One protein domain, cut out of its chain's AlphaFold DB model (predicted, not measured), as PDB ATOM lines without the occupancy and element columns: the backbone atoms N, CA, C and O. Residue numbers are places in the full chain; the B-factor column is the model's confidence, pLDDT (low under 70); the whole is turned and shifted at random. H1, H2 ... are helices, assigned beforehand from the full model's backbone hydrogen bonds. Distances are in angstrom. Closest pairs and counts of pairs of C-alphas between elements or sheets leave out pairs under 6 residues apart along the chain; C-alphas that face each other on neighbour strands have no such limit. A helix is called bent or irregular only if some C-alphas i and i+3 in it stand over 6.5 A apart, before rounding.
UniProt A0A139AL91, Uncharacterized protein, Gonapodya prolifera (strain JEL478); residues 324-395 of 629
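This is residues 324 to 395 of the 629 residues of an uncharacterized protein of Gonapodya prolifera (strain JEL478) (UniProt A0A139AL91). Two long helices, H1 and H2, form a long helical hairpin: H1 runs most of the length of the domain, the chain turns tightly, and H2 folds back beside it, running the opposite way at a shallow tilt of 8 degrees. The two come together near the turn only, and a narrow gap lies between them over the rest of their length. The printed part has 72 residues with two named helices, H1 then H2, and no named strand; the class is all helix. It is only just extended, close to loose, with a radius of gyration of the C-alphas of 17.1 A, and its outline is a rod spanning 56 by 21 by 8 A.

H1, residues 326 to 361, is the longest helix. H2, residues 364 to 393, forms a helical hairpin with it. Their lines stand at a shallow tilt of 8 degrees and run opposite ways, with the centres 13.5 A apart. They touch, with 6 pairs of C-alphas within 8 A; the closest C-alphas are those of Leu 360 and Gly 367, 4.6 A apart. H1 touches H2 with residues 353 to 361 alone, and H2 touches H1 with residues 366 to 374 alone. O i to N i+4 pairs are within hydrogen-bond range in 30 of 32 cases in H1 and 24 of 26 in H2.

H1 has 36 residues and measures 51.0 A from C-alpha 326 at (-15.795, -47.281, 28.114) to C-alpha 361 at (22.220, -14.175, 35.817). It is neither bent nor irregular, but only just: C-alphas 337 and 340 are 6.1 A apart. H2 has 30 residues and measures 43.4 A, ending with C-alpha 393 at (-14.136, -34.425, 40.095). It too is neither bent nor irregular, but only just, with C-alphas 365 and 368 6.1 A apart.

The two C-alphas farthest apart are those of Phe 324 and Phe 365, at 57.4 A. The printed part has no cut, and the link from H1 to H2 is tight, with 2 residues. Residues 324 to 330, of which 326 to 330 belong to H1, stand free, as do residues 361 to 366, of which 364 to 366 belong to H2. The mean pLDDT of the printed part is 80.6; residues 324 and 395 are under 70.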
ATOM      1  N   PHE A 324     -13.656 -53.567  27.906       58.44
ATOM      2  CA  PHE A 324     -13.110 -52.616  28.867       58.44
ATOM      3  C   PHE A 324     -14.086 -51.449  28.989       58.44
ATOM      4  O   PHE A 324     -14.346 -50.753  28.006       58.44
ATOM      5  N   LYS A 325     -14.667 -51.285  30.188       72.75
ATOM      6  CA  LYS A 325     -15.754 -50.330  30.448       72.75
ATOM      7  C   LYS A 325     -15.368 -48.980  29.848       72.75
ATOM      8  O   LYS A 325     -14.344 -48.437  30.244       72.75
ATOM      9  N   ALA A 326     -16.178 -48.439  28.934       75.06
ATOM     10  CA  ALA A 326     -15.795 -47.281  28.114       75.06
ATOM     11  C   ALA A 326     -15.291 -46.075  28.938       75.06
ATOM     12  O   ALA A 326     -14.382 -45.377  28.503       75.06
ATOM     13  N   ARG A 327     -15.799 -45.899  30.169       71.94
ATOM     14  CA  ARG A 327     -15.283 -44.942  31.166       71.94
ATOM     15  C   ARG A 327     -13.766 -45.045  31.401       71.94
ATOM     16  O   ARG A 327     -13.119 -44.015  31.498       71.94
ATOM     17  N   LEU A 328     -13.189 -46.248  31.471       71.38
ATOM     18  CA  LEU A 328     -11.752 -46.444  31.702       71.38
ATOM     19  C   LEU A 328     -10.915 -45.993  30.495       71.38
ATOM     20  O   LEU A 328      -9.890 -45.348  30.677       71.38
ATOM     21  N   TRP A 329     -11.387 -46.264  29.273       78.94
ATOM     22  CA  TRP A 329     -10.783 -45.730  28.046       78.94
ATOM     23  C   TRP A 329     -10.933 -44.211  27.934       78.94
ATOM     24  O   TRP A 329     -10.031 -43.558  27.425       78.94
ATOM     25  N   LEU A 330     -12.030 -43.641  28.439       77.06
ATOM     26  CA  LEU A 330     -12.243 -42.193  28.479       77.06
ATOM     27  C   LEU A 330     -11.291 -41.521  29.486       77.06
ATOM     28  O   LEU A 330     -10.648 -40.538  29.143       77.06
ATOM     29  N   ILE A 331     -11.110 -42.101  30.680       75.75
ATOM     30  CA  ILE A 331     -10.136 -41.639  31.687       75.75
ATOM     31  C   ILE A 331      -8.696 -41.763  31.163       75.75
ATOM     32  O   ILE A 331      -7.923 -40.813  31.257       75.75
ATOM     33  N   LEU A 332      -8.335 -42.906  30.566       76.94
ATOM     34  CA  LEU A 332      -7.009 -43.118  29.975       76.94
ATOM     35  C   LEU A 332      -6.761 -42.180  28.784       76.94
ATOM     36  O   LEU A 332      -5.673 -41.626  28.655       76.94
ATOM     37  N   GLY A 333      -7.774 -41.966  27.942       79.75
ATOM     38  CA  GLY A 333      -7.730 -41.022  26.829       79.75
ATOM     39  C   GLY A 333      -7.597 -39.574  27.294       79.75
ATOM     40  O   GLY A 333      -6.806 -38.837  26.721       79.75
ATOM     41  N   TYR A 334      -8.291 -39.177  28.364       80.44
ATOM     42  CA  TYR A 334      -8.135 -37.859  28.984       80.44
ATOM     43  C   TYR A 334      -6.711 -37.662  29.522       80.44
ATOM     44  O   TYR A 334      -6.063 -36.675  29.185       80.44
ATOM     45  N   ALA A 335      -6.171 -38.632  30.267       75.88
ATOM     46  CA  ALA A 335      -4.787 -38.570  30.738       75.88
ATOM     47  C   ALA A 335      -3.776 -38.490  29.570       75.88
ATOM     48  O   ALA A 335      -2.834 -37.704  29.600       75.88
ATOM     49  N   LEU A 336      -3.979 -39.253  28.495       77.38
ATOM     50  CA  LEU A 336      -3.020 -39.301  27.388       77.38
ATOM     51  C   LEU A 336      -3.155 -38.127  26.393       77.38
ATOM     52  O   LEU A 336      -2.174 -37.782  25.739       77.38
ATOM     53  N   LEU A 337      -4.328 -37.488  26.293       81.12
ATOM     54  CA  LEU A 337      -4.592 -36.360  25.379       81.12
ATOM     55  C   LEU A 337      -4.614 -34.980  26.053       81.12
ATOM     56  O   LEU A 337      -4.493 -33.981  25.350       81.12
ATOM     57  N   VAL A 338      -4.778 -34.901  27.377       80.50
ATOM     58  CA  VAL A 338      -4.827 -33.633  28.131       80.50
ATOM     59  C   VAL A 338      -3.654 -33.538  29.103       80.50
ATOM     60  O   VAL A 338      -2.865 -32.601  29.001       80.50
ATOM     61  N   ASP A 339      -3.491 -34.525  29.988       79.31
ATOM     62  CA  ASP A 339      -2.453 -34.508  31.031       79.31
ATOM     63  C   ASP A 339      -1.039 -34.650  30.430       79.31
ATOM     64  O   ASP A 339      -0.132 -33.908  30.795       79.31
ATOM     65  N   LEU A 340      -0.839 -35.505  29.417       78.19
ATOM     66  CA  LEU A 340       0.475 -35.659  28.771       78.19
ATOM     67  C   LEU A 340       0.932 -34.406  27.983       78.19
ATOM     68  O   LEU A 340       2.069 -33.976  28.202       78.19
ATOM     69  N   PRO A 341       0.118 -33.756  27.123       78.56
ATOM     70  CA  PRO A 341       0.506 -32.481  26.512       78.56
ATOM     71  C   PRO A 341       0.693 -31.350  27.530       78.56
ATOM     72  O   PRO A 341       1.606 -30.540  27.364       78.56
ATOM     73  N   LEU A 342      -0.109 -31.315  28.603       79.88
ATOM     74  CA  LEU A 342       0.064 -30.362  29.702       79.88
ATOM     75  C   LEU A 342       1.389 -30.597  30.441       79.88
ATOM     76  O   LEU A 342       2.127 -29.645  30.676       79.88
ATOM     77  N   ALA A 343       1.751 -31.848  30.731       77.75
ATOM     78  CA  ALA A 343       3.024 -32.209  31.349       77.75
ATOM     79  C   ALA A 343       4.230 -31.854  30.461       77.75
ATOM     80  O   ALA A 343       5.223 -31.328  30.962       77.75
ATOM     81  N   VAL A 344       4.136 -32.073  29.142       79.50
ATOM     82  CA  VAL A 344       5.166 -31.652  28.173       79.50
ATOM     83  C   VAL A 344       5.277 -30.126  28.113       79.50
ATOM     84  O   VAL A 344       6.391 -29.604  28.131       79.50
ATOM     85  N   PHE A 345       4.156 -29.397  28.110       82.44
ATOM     86  CA  PHE A 345       4.149 -27.933  28.175       82.44
ATOM     87  C   PHE A 345       4.769 -27.416  29.482       82.44
ATOM     88  O   PHE A 345       5.642 -26.552  29.445       82.44
ATOM     89  N   CYS A 346       4.390 -27.984  30.630       79.75
ATOM     90  CA  CYS A 346       4.973 -27.668  31.931       79.75
ATOM     91  C   CYS A 346       6.483 -27.940  31.957       79.75
ATOM     92  O   CYS A 346       7.240 -27.088  32.410       79.75
ATOM     93  N   PHE A 347       6.946 -29.079  31.432       79.38
ATOM     94  CA  PHE A 347       8.374 -29.402  31.357       79.38
ATOM     95  C   PHE A 347       9.140 -28.434  30.444       79.38
ATOM     96  O   PHE A 347      10.190 -27.923  30.833       79.38
ATOM     97  N   ALA A 348       8.592 -28.113  29.268       81.25
ATOM     98  CA  ALA A 348       9.155 -27.099  28.382       81.25
ATOM     99  C   ALA A 348       9.202 -25.717  29.059       81.25
ATOM    100  O   ALA A 348      10.206 -25.022  28.945       81.25
ATOM    101  N   TRP A 349       8.178 -25.345  29.834       86.25
ATOM    102  CA  TRP A 349       8.138 -24.094  30.595       86.25
ATOM    103  C   TRP A 349       9.169 -24.058  31.735       86.25
ATOM    104  O   TRP A 349       9.841 -23.041  31.913       86.25
ATOM    105  N   VAL A 350       9.374 -25.163  32.469       82.75
ATOM    106  CA  VAL A 350      10.496 -25.302  33.424       82.75
ATOM    107  C   VAL A 350      11.820 -25.083  32.702       82.75
ATOM    108  O   VAL A 350      12.623 -24.259  33.133       82.75
ATOM    109  N   LEU A 351      12.039 -25.773  31.580       82.06
ATOM    110  CA  LEU A 351      13.289 -25.692  30.832       82.06
ATOM    111  C   LEU A 351      13.539 -24.273  30.304       82.06
ATOM    112  O   LEU A 351      14.627 -23.740  30.506       82.06
ATOM    113  N   SER A 352      12.534 -23.625  29.705       82.44
ATOM    114  CA  SER A 352      12.619 -22.235  29.240       82.44
ATOM    115  C   SER A 352      12.863 -21.247  30.380       82.44
ATOM    116  O   SER A 352      13.672 -20.338  30.220       82.44
ATOM    117  N   THR A 353      12.210 -21.412  31.534       83.50
ATOM    118  CA  THR A 353      12.404 -20.508  32.682       83.50
ATOM    119  C   THR A 353      13.753 -20.715  33.375       83.50
ATOM    120  O   THR A 353      14.346 -19.738  33.828       83.50
ATOM    121  N   LEU A 354      14.302 -21.935  33.365       82.44
ATOM    122  CA  LEU A 354      15.671 -22.232  33.797       82.44
ATOM    123  C   LEU A 354      16.707 -21.618  32.842       82.44
ATOM    124  O   LEU A 354      17.603 -20.909  33.295       82.44
ATOM    125  N   LEU A 355      16.555 -21.810  31.526       83.75
ATOM    126  CA  LEU A 355      17.428 -21.209  30.505       83.75
ATOM    127  C   LEU A 355      17.413 -19.676  30.588       83.75
ATOM    128  O   LEU A 355      18.463 -19.035  30.588       83.75
ATOM    129  N   LEU A 356      16.222 -19.094  30.742       85.62
ATOM    130  CA  LEU A 356      16.045 -17.663  30.956       85.62
ATOM    131  C   LEU A 356      16.719 -17.211  32.260       85.62
ATOM    132  O   LEU A 356      17.407 -16.199  32.251       85.62
ATOM    133  N   SER A 357      16.612 -17.971  33.357       83.19
ATOM    134  CA  SER A 357      17.308 -17.665  34.617       83.19
ATOM    135  C   SER A 357      18.837 -17.656  34.475       83.19
ATOM    136  O   SER A 357      19.490 -16.839  35.121       83.19
ATOM    137  N   VAL A 358      19.412 -18.520  33.630       83.38
ATOM    138  CA  VAL A 358      20.860 -18.529  33.340       83.38
ATOM    139  C   VAL A 358      21.269 -17.289  32.536       83.38
ATOM    140  O   VAL A 358      22.253 -16.642  32.878       83.38
ATOM    141  N   VAL A 359      20.491 -16.893  31.522       85.94
ATOM    142  CA  VAL A 359      20.741 -15.650  30.762       85.94
ATOM    143  C   VAL A 359      20.592 -14.411  31.654       85.94
ATOM    144  O   VAL A 359      21.408 -13.496  31.603       85.94
ATOM    145  N   LEU A 360      19.578 -14.389  32.520       84.38
ATOM    146  CA  LEU A 360      19.313 -13.289  33.449       84.38
ATOM    147  C   LEU A 360      20.363 -13.155  34.558       84.38
ATOM    148  O   LEU A 360      20.555 -12.054  35.072       84.38
ATOM    149  N   MET A 361      21.078 -14.231  34.899       81.06
ATOM    150  CA  MET A 361      22.220 -14.175  35.817       81.06
ATOM    151  C   MET A 361      23.364 -13.291  35.294       81.06
ATOM    152  O   MET A 361      24.119 -12.744  36.094       81.06
ATOM    153  N   ILE A 362      23.467 -13.105  33.972       89.25
ATOM    154  CA  ILE A 362      24.447 -12.215  33.332       89.25
ATOM    155  C   ILE A 362      24.065 -10.734  33.540       89.25
ATOM    156  O   ILE A 362      24.932  -9.863  33.558       89.25
ATOM    157  N   VAL A 363      22.771 -10.429  33.728       89.81
ATOM    158  CA  VAL A 363      22.244  -9.057  33.852       89.81
ATOM    159  C   VAL A 363      21.300  -8.955  35.067       89.81
ATOM    160  O   VAL A 363      20.075  -8.890  34.909       89.81
ATOM    161  N   PRO A 364      21.834  -8.919  36.307       78.38
ATOM    162  CA  PRO A 364      21.042  -9.097  37.532       78.38
ATOM    163  C   PRO A 364      19.914  -8.067  37.718       78.38
ATOM    164  O   PRO A 364      18.846  -8.413  38.223       78.38
ATOM    165  N   PHE A 365      20.096  -6.829  37.242       83.69
ATOM    166  CA  PHE A 365      19.056  -5.787  37.264       83.69
ATOM    167  C   PHE A 365      17.812  -6.136  36.425       83.69
ATOM    168  O   PHE A 365      16.709  -5.713  36.767       83.69
ATOM    169  N   VAL A 366      17.964  -6.927  35.359       83.25
ATOM    170  CA  VAL A 366      16.847  -7.445  34.546       83.25
ATOM    171  C   VAL A 366      16.334  -8.775  35.117       83.25
ATOM    172  O   VAL A 366      15.146  -9.080  35.012       83.25
ATOM    173  N   GLY A 367      17.196  -9.541  35.795       83.25
ATOM    174  CA  GLY A 367      16.837 -10.815  36.419       83.25
ATOM    175  C   GLY A 367      15.732 -10.728  37.468       83.25
ATOM    176  O   GLY A 367      14.799 -11.529  37.431       83.25
ATOM    177  N   VAL A 368      15.777  -9.734  38.359       81.00
ATOM    178  CA  VAL A 368      14.774  -9.575  39.430       81.00
ATOM    179  C   VAL A 368      13.336  -9.383  38.899       81.00
ATOM    180  O   VAL A 368      12.465 -10.169  39.288       81.00
ATOM    181  N   PRO A 369      13.028  -8.408  38.014       84.56
ATOM    182  CA  PRO A 369      11.661  -8.221  37.516       84.56
ATOM    183  C   PRO A 369      11.168  -9.385  36.643       84.56
ATOM    184  O   PRO A 369       9.995  -9.752  36.731       84.56
ATOM    185  N   VAL A 370      12.037 -10.010  35.840       83.56
ATOM    186  CA  VAL A 370      11.631 -11.151  34.999       83.56
ATOM    187  C   VAL A 370      11.419 -12.414  35.842       83.56
ATOM    188  O   VAL A 370      10.436 -13.122  35.632       83.56
ATOM    189  N   GLY A 371      12.244 -12.658  36.866       80.81
ATOM    190  CA  GLY A 371      12.028 -13.730  37.845       80.81
ATOM    191  C   GLY A 371      10.713 -13.570  38.617       80.81
ATOM    192  O   GLY A 371       9.981 -14.544  38.815       80.81
ATOM    193  N   LEU A 372      10.342 -12.333  38.973       83.88
ATOM    194  CA  LEU A 372       9.024 -12.028  39.538       83.88
ATOM    195  C   LEU A 372       7.890 -12.361  38.558       83.88
ATOM    196  O   LEU A 372       6.955 -13.063  38.949       83.88
ATOM    197  N   ALA A 373       7.979 -11.936  37.294       84.69
ATOM    198  CA  ALA A 373       6.982 -12.267  36.273       84.69
ATOM    199  C   ALA A 373       6.830 -13.792  36.088       84.69
ATOM    200  O   ALA A 373       5.714 -14.314  36.119       84.69
ATOM    201  N   VAL A 374       7.947 -14.524  36.011       84.19
ATOM    202  CA  VAL A 374       7.970 -15.995  35.968       84.19
ATOM    203  C   VAL A 374       7.260 -16.595  37.189       84.19
ATOM    204  O   VAL A 374       6.383 -17.443  37.021       84.19
ATOM    205  N   SER A 375       7.531 -16.113  38.407       80.62
ATOM    206  CA  SER A 375       6.860 -16.603  39.625       80.62
ATOM    207  C   SER A 375       5.334 -16.394  39.616       80.62
ATOM    208  O   SER A 375       4.585 -17.207  40.166       80.62
ATOM    209  N   VAL A 376       4.849 -15.338  38.949       89.06
ATOM    210  CA  VAL A 376       3.412 -15.085  38.765       89.06
ATOM    211  C   VAL A 376       2.811 -16.059  37.748       89.06
ATOM    212  O   VAL A 376       1.742 -16.606  38.018       89.06
ATOM    213  N   THR A 377       3.501 -16.354  36.637       86.62
ATOM    214  CA  THR A 377       3.027 -17.369  35.671       86.62
ATOM    215  C   THR A 377       2.906 -18.755  36.306       86.62
ATOM    216  O   THR A 377       1.884 -19.413  36.128       86.62
ATOM    217  N   TRP A 378       3.861 -19.156  37.152       85.12
ATOM    218  CA  TRP A 378       3.798 -20.405  37.917       85.12
ATOM    219  C   TRP A 378       2.572 -20.486  38.838       85.12
ATOM    220  O   TRP A 378       1.895 -21.513  38.890       85.12
ATOM    221  N   ARG A 379       2.225 -19.385  39.519       84.06
ATOM    222  CA  ARG A 379       1.007 -19.298  40.346       84.06
ATOM    223  C   ARG A 379      -0.289 -19.289  39.532       84.06
ATOM    224  O   ARG A 379      -1.326 -19.668  40.072       84.06
ATOM    225  N   ALA A 380      -0.259 -18.840  38.279       87.06
ATOM    226  CA  ALA A 380      -1.403 -18.934  37.377       87.06
ATOM    227  C   ALA A 380      -1.584 -20.373  36.867       87.06
ATOM    228  O   ALA A 380      -2.688 -20.907  36.932       87.06
ATOM    229  N   LEU A 381      -0.493 -21.024  36.452       82.06
ATOM    230  CA  LEU A 381      -0.482 -22.393  35.936       82.06
ATOM    231  C   LEU A 381      -1.021 -23.398  36.971       82.06
ATOM    232  O   LEU A 381      -1.948 -24.144  36.675       82.06
ATOM    233  N   ALA A 382      -0.544 -23.320  38.219       80.94
ATOM    234  CA  ALA A 382      -1.025 -24.163  39.319       80.94
ATOM    235  C   ALA A 382      -2.517 -23.953  39.667       80.94
ATOM    236  O   ALA A 382      -3.155 -24.848  40.215       80.94
ATOM    237  N   LYS A 383      -3.102 -22.787  39.351       86.25
ATOM    238  CA  LYS A 383      -4.552 -22.573  39.491       86.25
ATOM    239  C   LYS A 383      -5.338 -23.221  38.359       86.25
ATOM    240  O   LYS A 383      -6.400 -23.766  38.620       86.25
ATOM    241  N   VAL A 384      -4.837 -23.159  37.122       84.75
ATOM    242  CA  VAL A 384      -5.477 -23.819  35.971       84.75
ATOM    243  C   VAL A 384      -5.506 -25.335  36.173       84.75
ATOM    244  O   VAL A 384      -6.543 -25.944  35.942       84.75
ATOM    245  N   ASP A 385      -4.420 -25.914  36.687       82.69
ATOM    246  CA  ASP A 385      -4.337 -27.330  37.066       82.69
ATOM    247  C   ASP A 385      -5.390 -27.713  38.128       82.69
ATOM    248  O   ASP A 385      -6.192 -28.624  37.924       82.69
ATOM    249  N   LEU A 386      -5.498 -26.930  39.210       79.50
ATOM    250  CA  LEU A 386      -6.546 -27.116  40.225       79.50
ATOM    251  C   LEU A 386      -7.970 -26.994  39.655       79.50
ATOM    252  O   LEU A 386      -8.832 -27.783  40.031       79.50
ATOM    253  N   TYR A 387      -8.229 -26.053  38.740       86.38
ATOM    254  CA  TYR A 387      -9.541 -25.927  38.089       86.38
ATOM    255  C   TYR A 387      -9.844 -27.080  37.118       86.38
ATOM    256  O   TYR A 387     -11.001 -27.479  37.011       86.38
ATOM    257  N   MET A 388      -8.837 -27.644  36.439       79.12
ATOM    258  CA  MET A 388      -8.998 -28.858  35.625       79.12
ATOM    259  C   MET A 388      -9.362 -30.064  36.500       79.12
ATOM    260  O   MET A 388     -10.301 -30.791  36.183       79.12
ATOM    261  N   LEU A 389      -8.665 -30.246  37.627       76.31
ATOM    262  CA  LEU A 389      -8.942 -31.321  38.583       76.31
ATOM    263  C   LEU A 389     -10.347 -31.200  39.195       76.31
ATOM    264  O   LEU A 389     -11.079 -32.187  39.237       76.31
ATOM    265  N   ASP A 390     -10.752 -29.998  39.611       81.62
ATOM    266  CA  ASP A 390     -12.087 -29.737  40.168       81.62
ATOM    267  C   ASP A 390     -13.199 -29.995  39.131       81.62
ATOM    268  O   ASP A 390     -14.186 -30.671  39.426       81.62
ATOM    269  N   ALA A 391     -12.995 -29.579  37.874       78.56
ATOM    270  CA  ALA A 391     -13.925 -29.848  36.774       78.56
ATOM    271  C   ALA A 391     -14.073 -31.346  36.435       78.56
ATOM    272  O   ALA A 391     -15.141 -31.768  35.994       78.56
ATOM    273  N   VAL A 392     -13.031 -32.160  36.649       74.12
ATOM    274  CA  VAL A 392     -13.079 -33.623  36.460       74.12
ATOM    275  C   VAL A 392     -13.741 -34.340  37.645       74.12
ATOM    276  O   VAL A 392     -14.357 -35.388  37.460       74.12
ATOM    277  N   ILE A 393     -13.632 -33.795  38.862       79.31
ATOM    278  CA  ILE A 393     -14.136 -34.425  40.095       79.31
ATOM    279  C   ILE A 393     -15.592 -34.026  40.407       79.31
ATOM    280  O   ILE A 393     -16.351 -34.848  40.925       79.31
ATOM    281  N   GLY A 394     -16.003 -32.794  40.096       71.12
ATOM    282  CA  GLY A 394     -17.267 -32.217  40.575       71.12
ATOM    283  C   GLY A 394     -18.560 -32.854  40.040       71.12
ATOM    284  O   GLY A 394     -19.590 -32.799  40.717       71.12
ATOM    285  N   ASP A 395     -18.533 -33.477  38.858       60.97
ATOM    286  CA  ASP A 395     -19.755 -33.857  38.124       60.97
ATOM    287  C   ASP A 395     -20.465 -35.115  38.681       60.97
ATOM    288  O   ASP A 395     -21.687 -35.230  38.601       60.97
TER     289      ASP A 395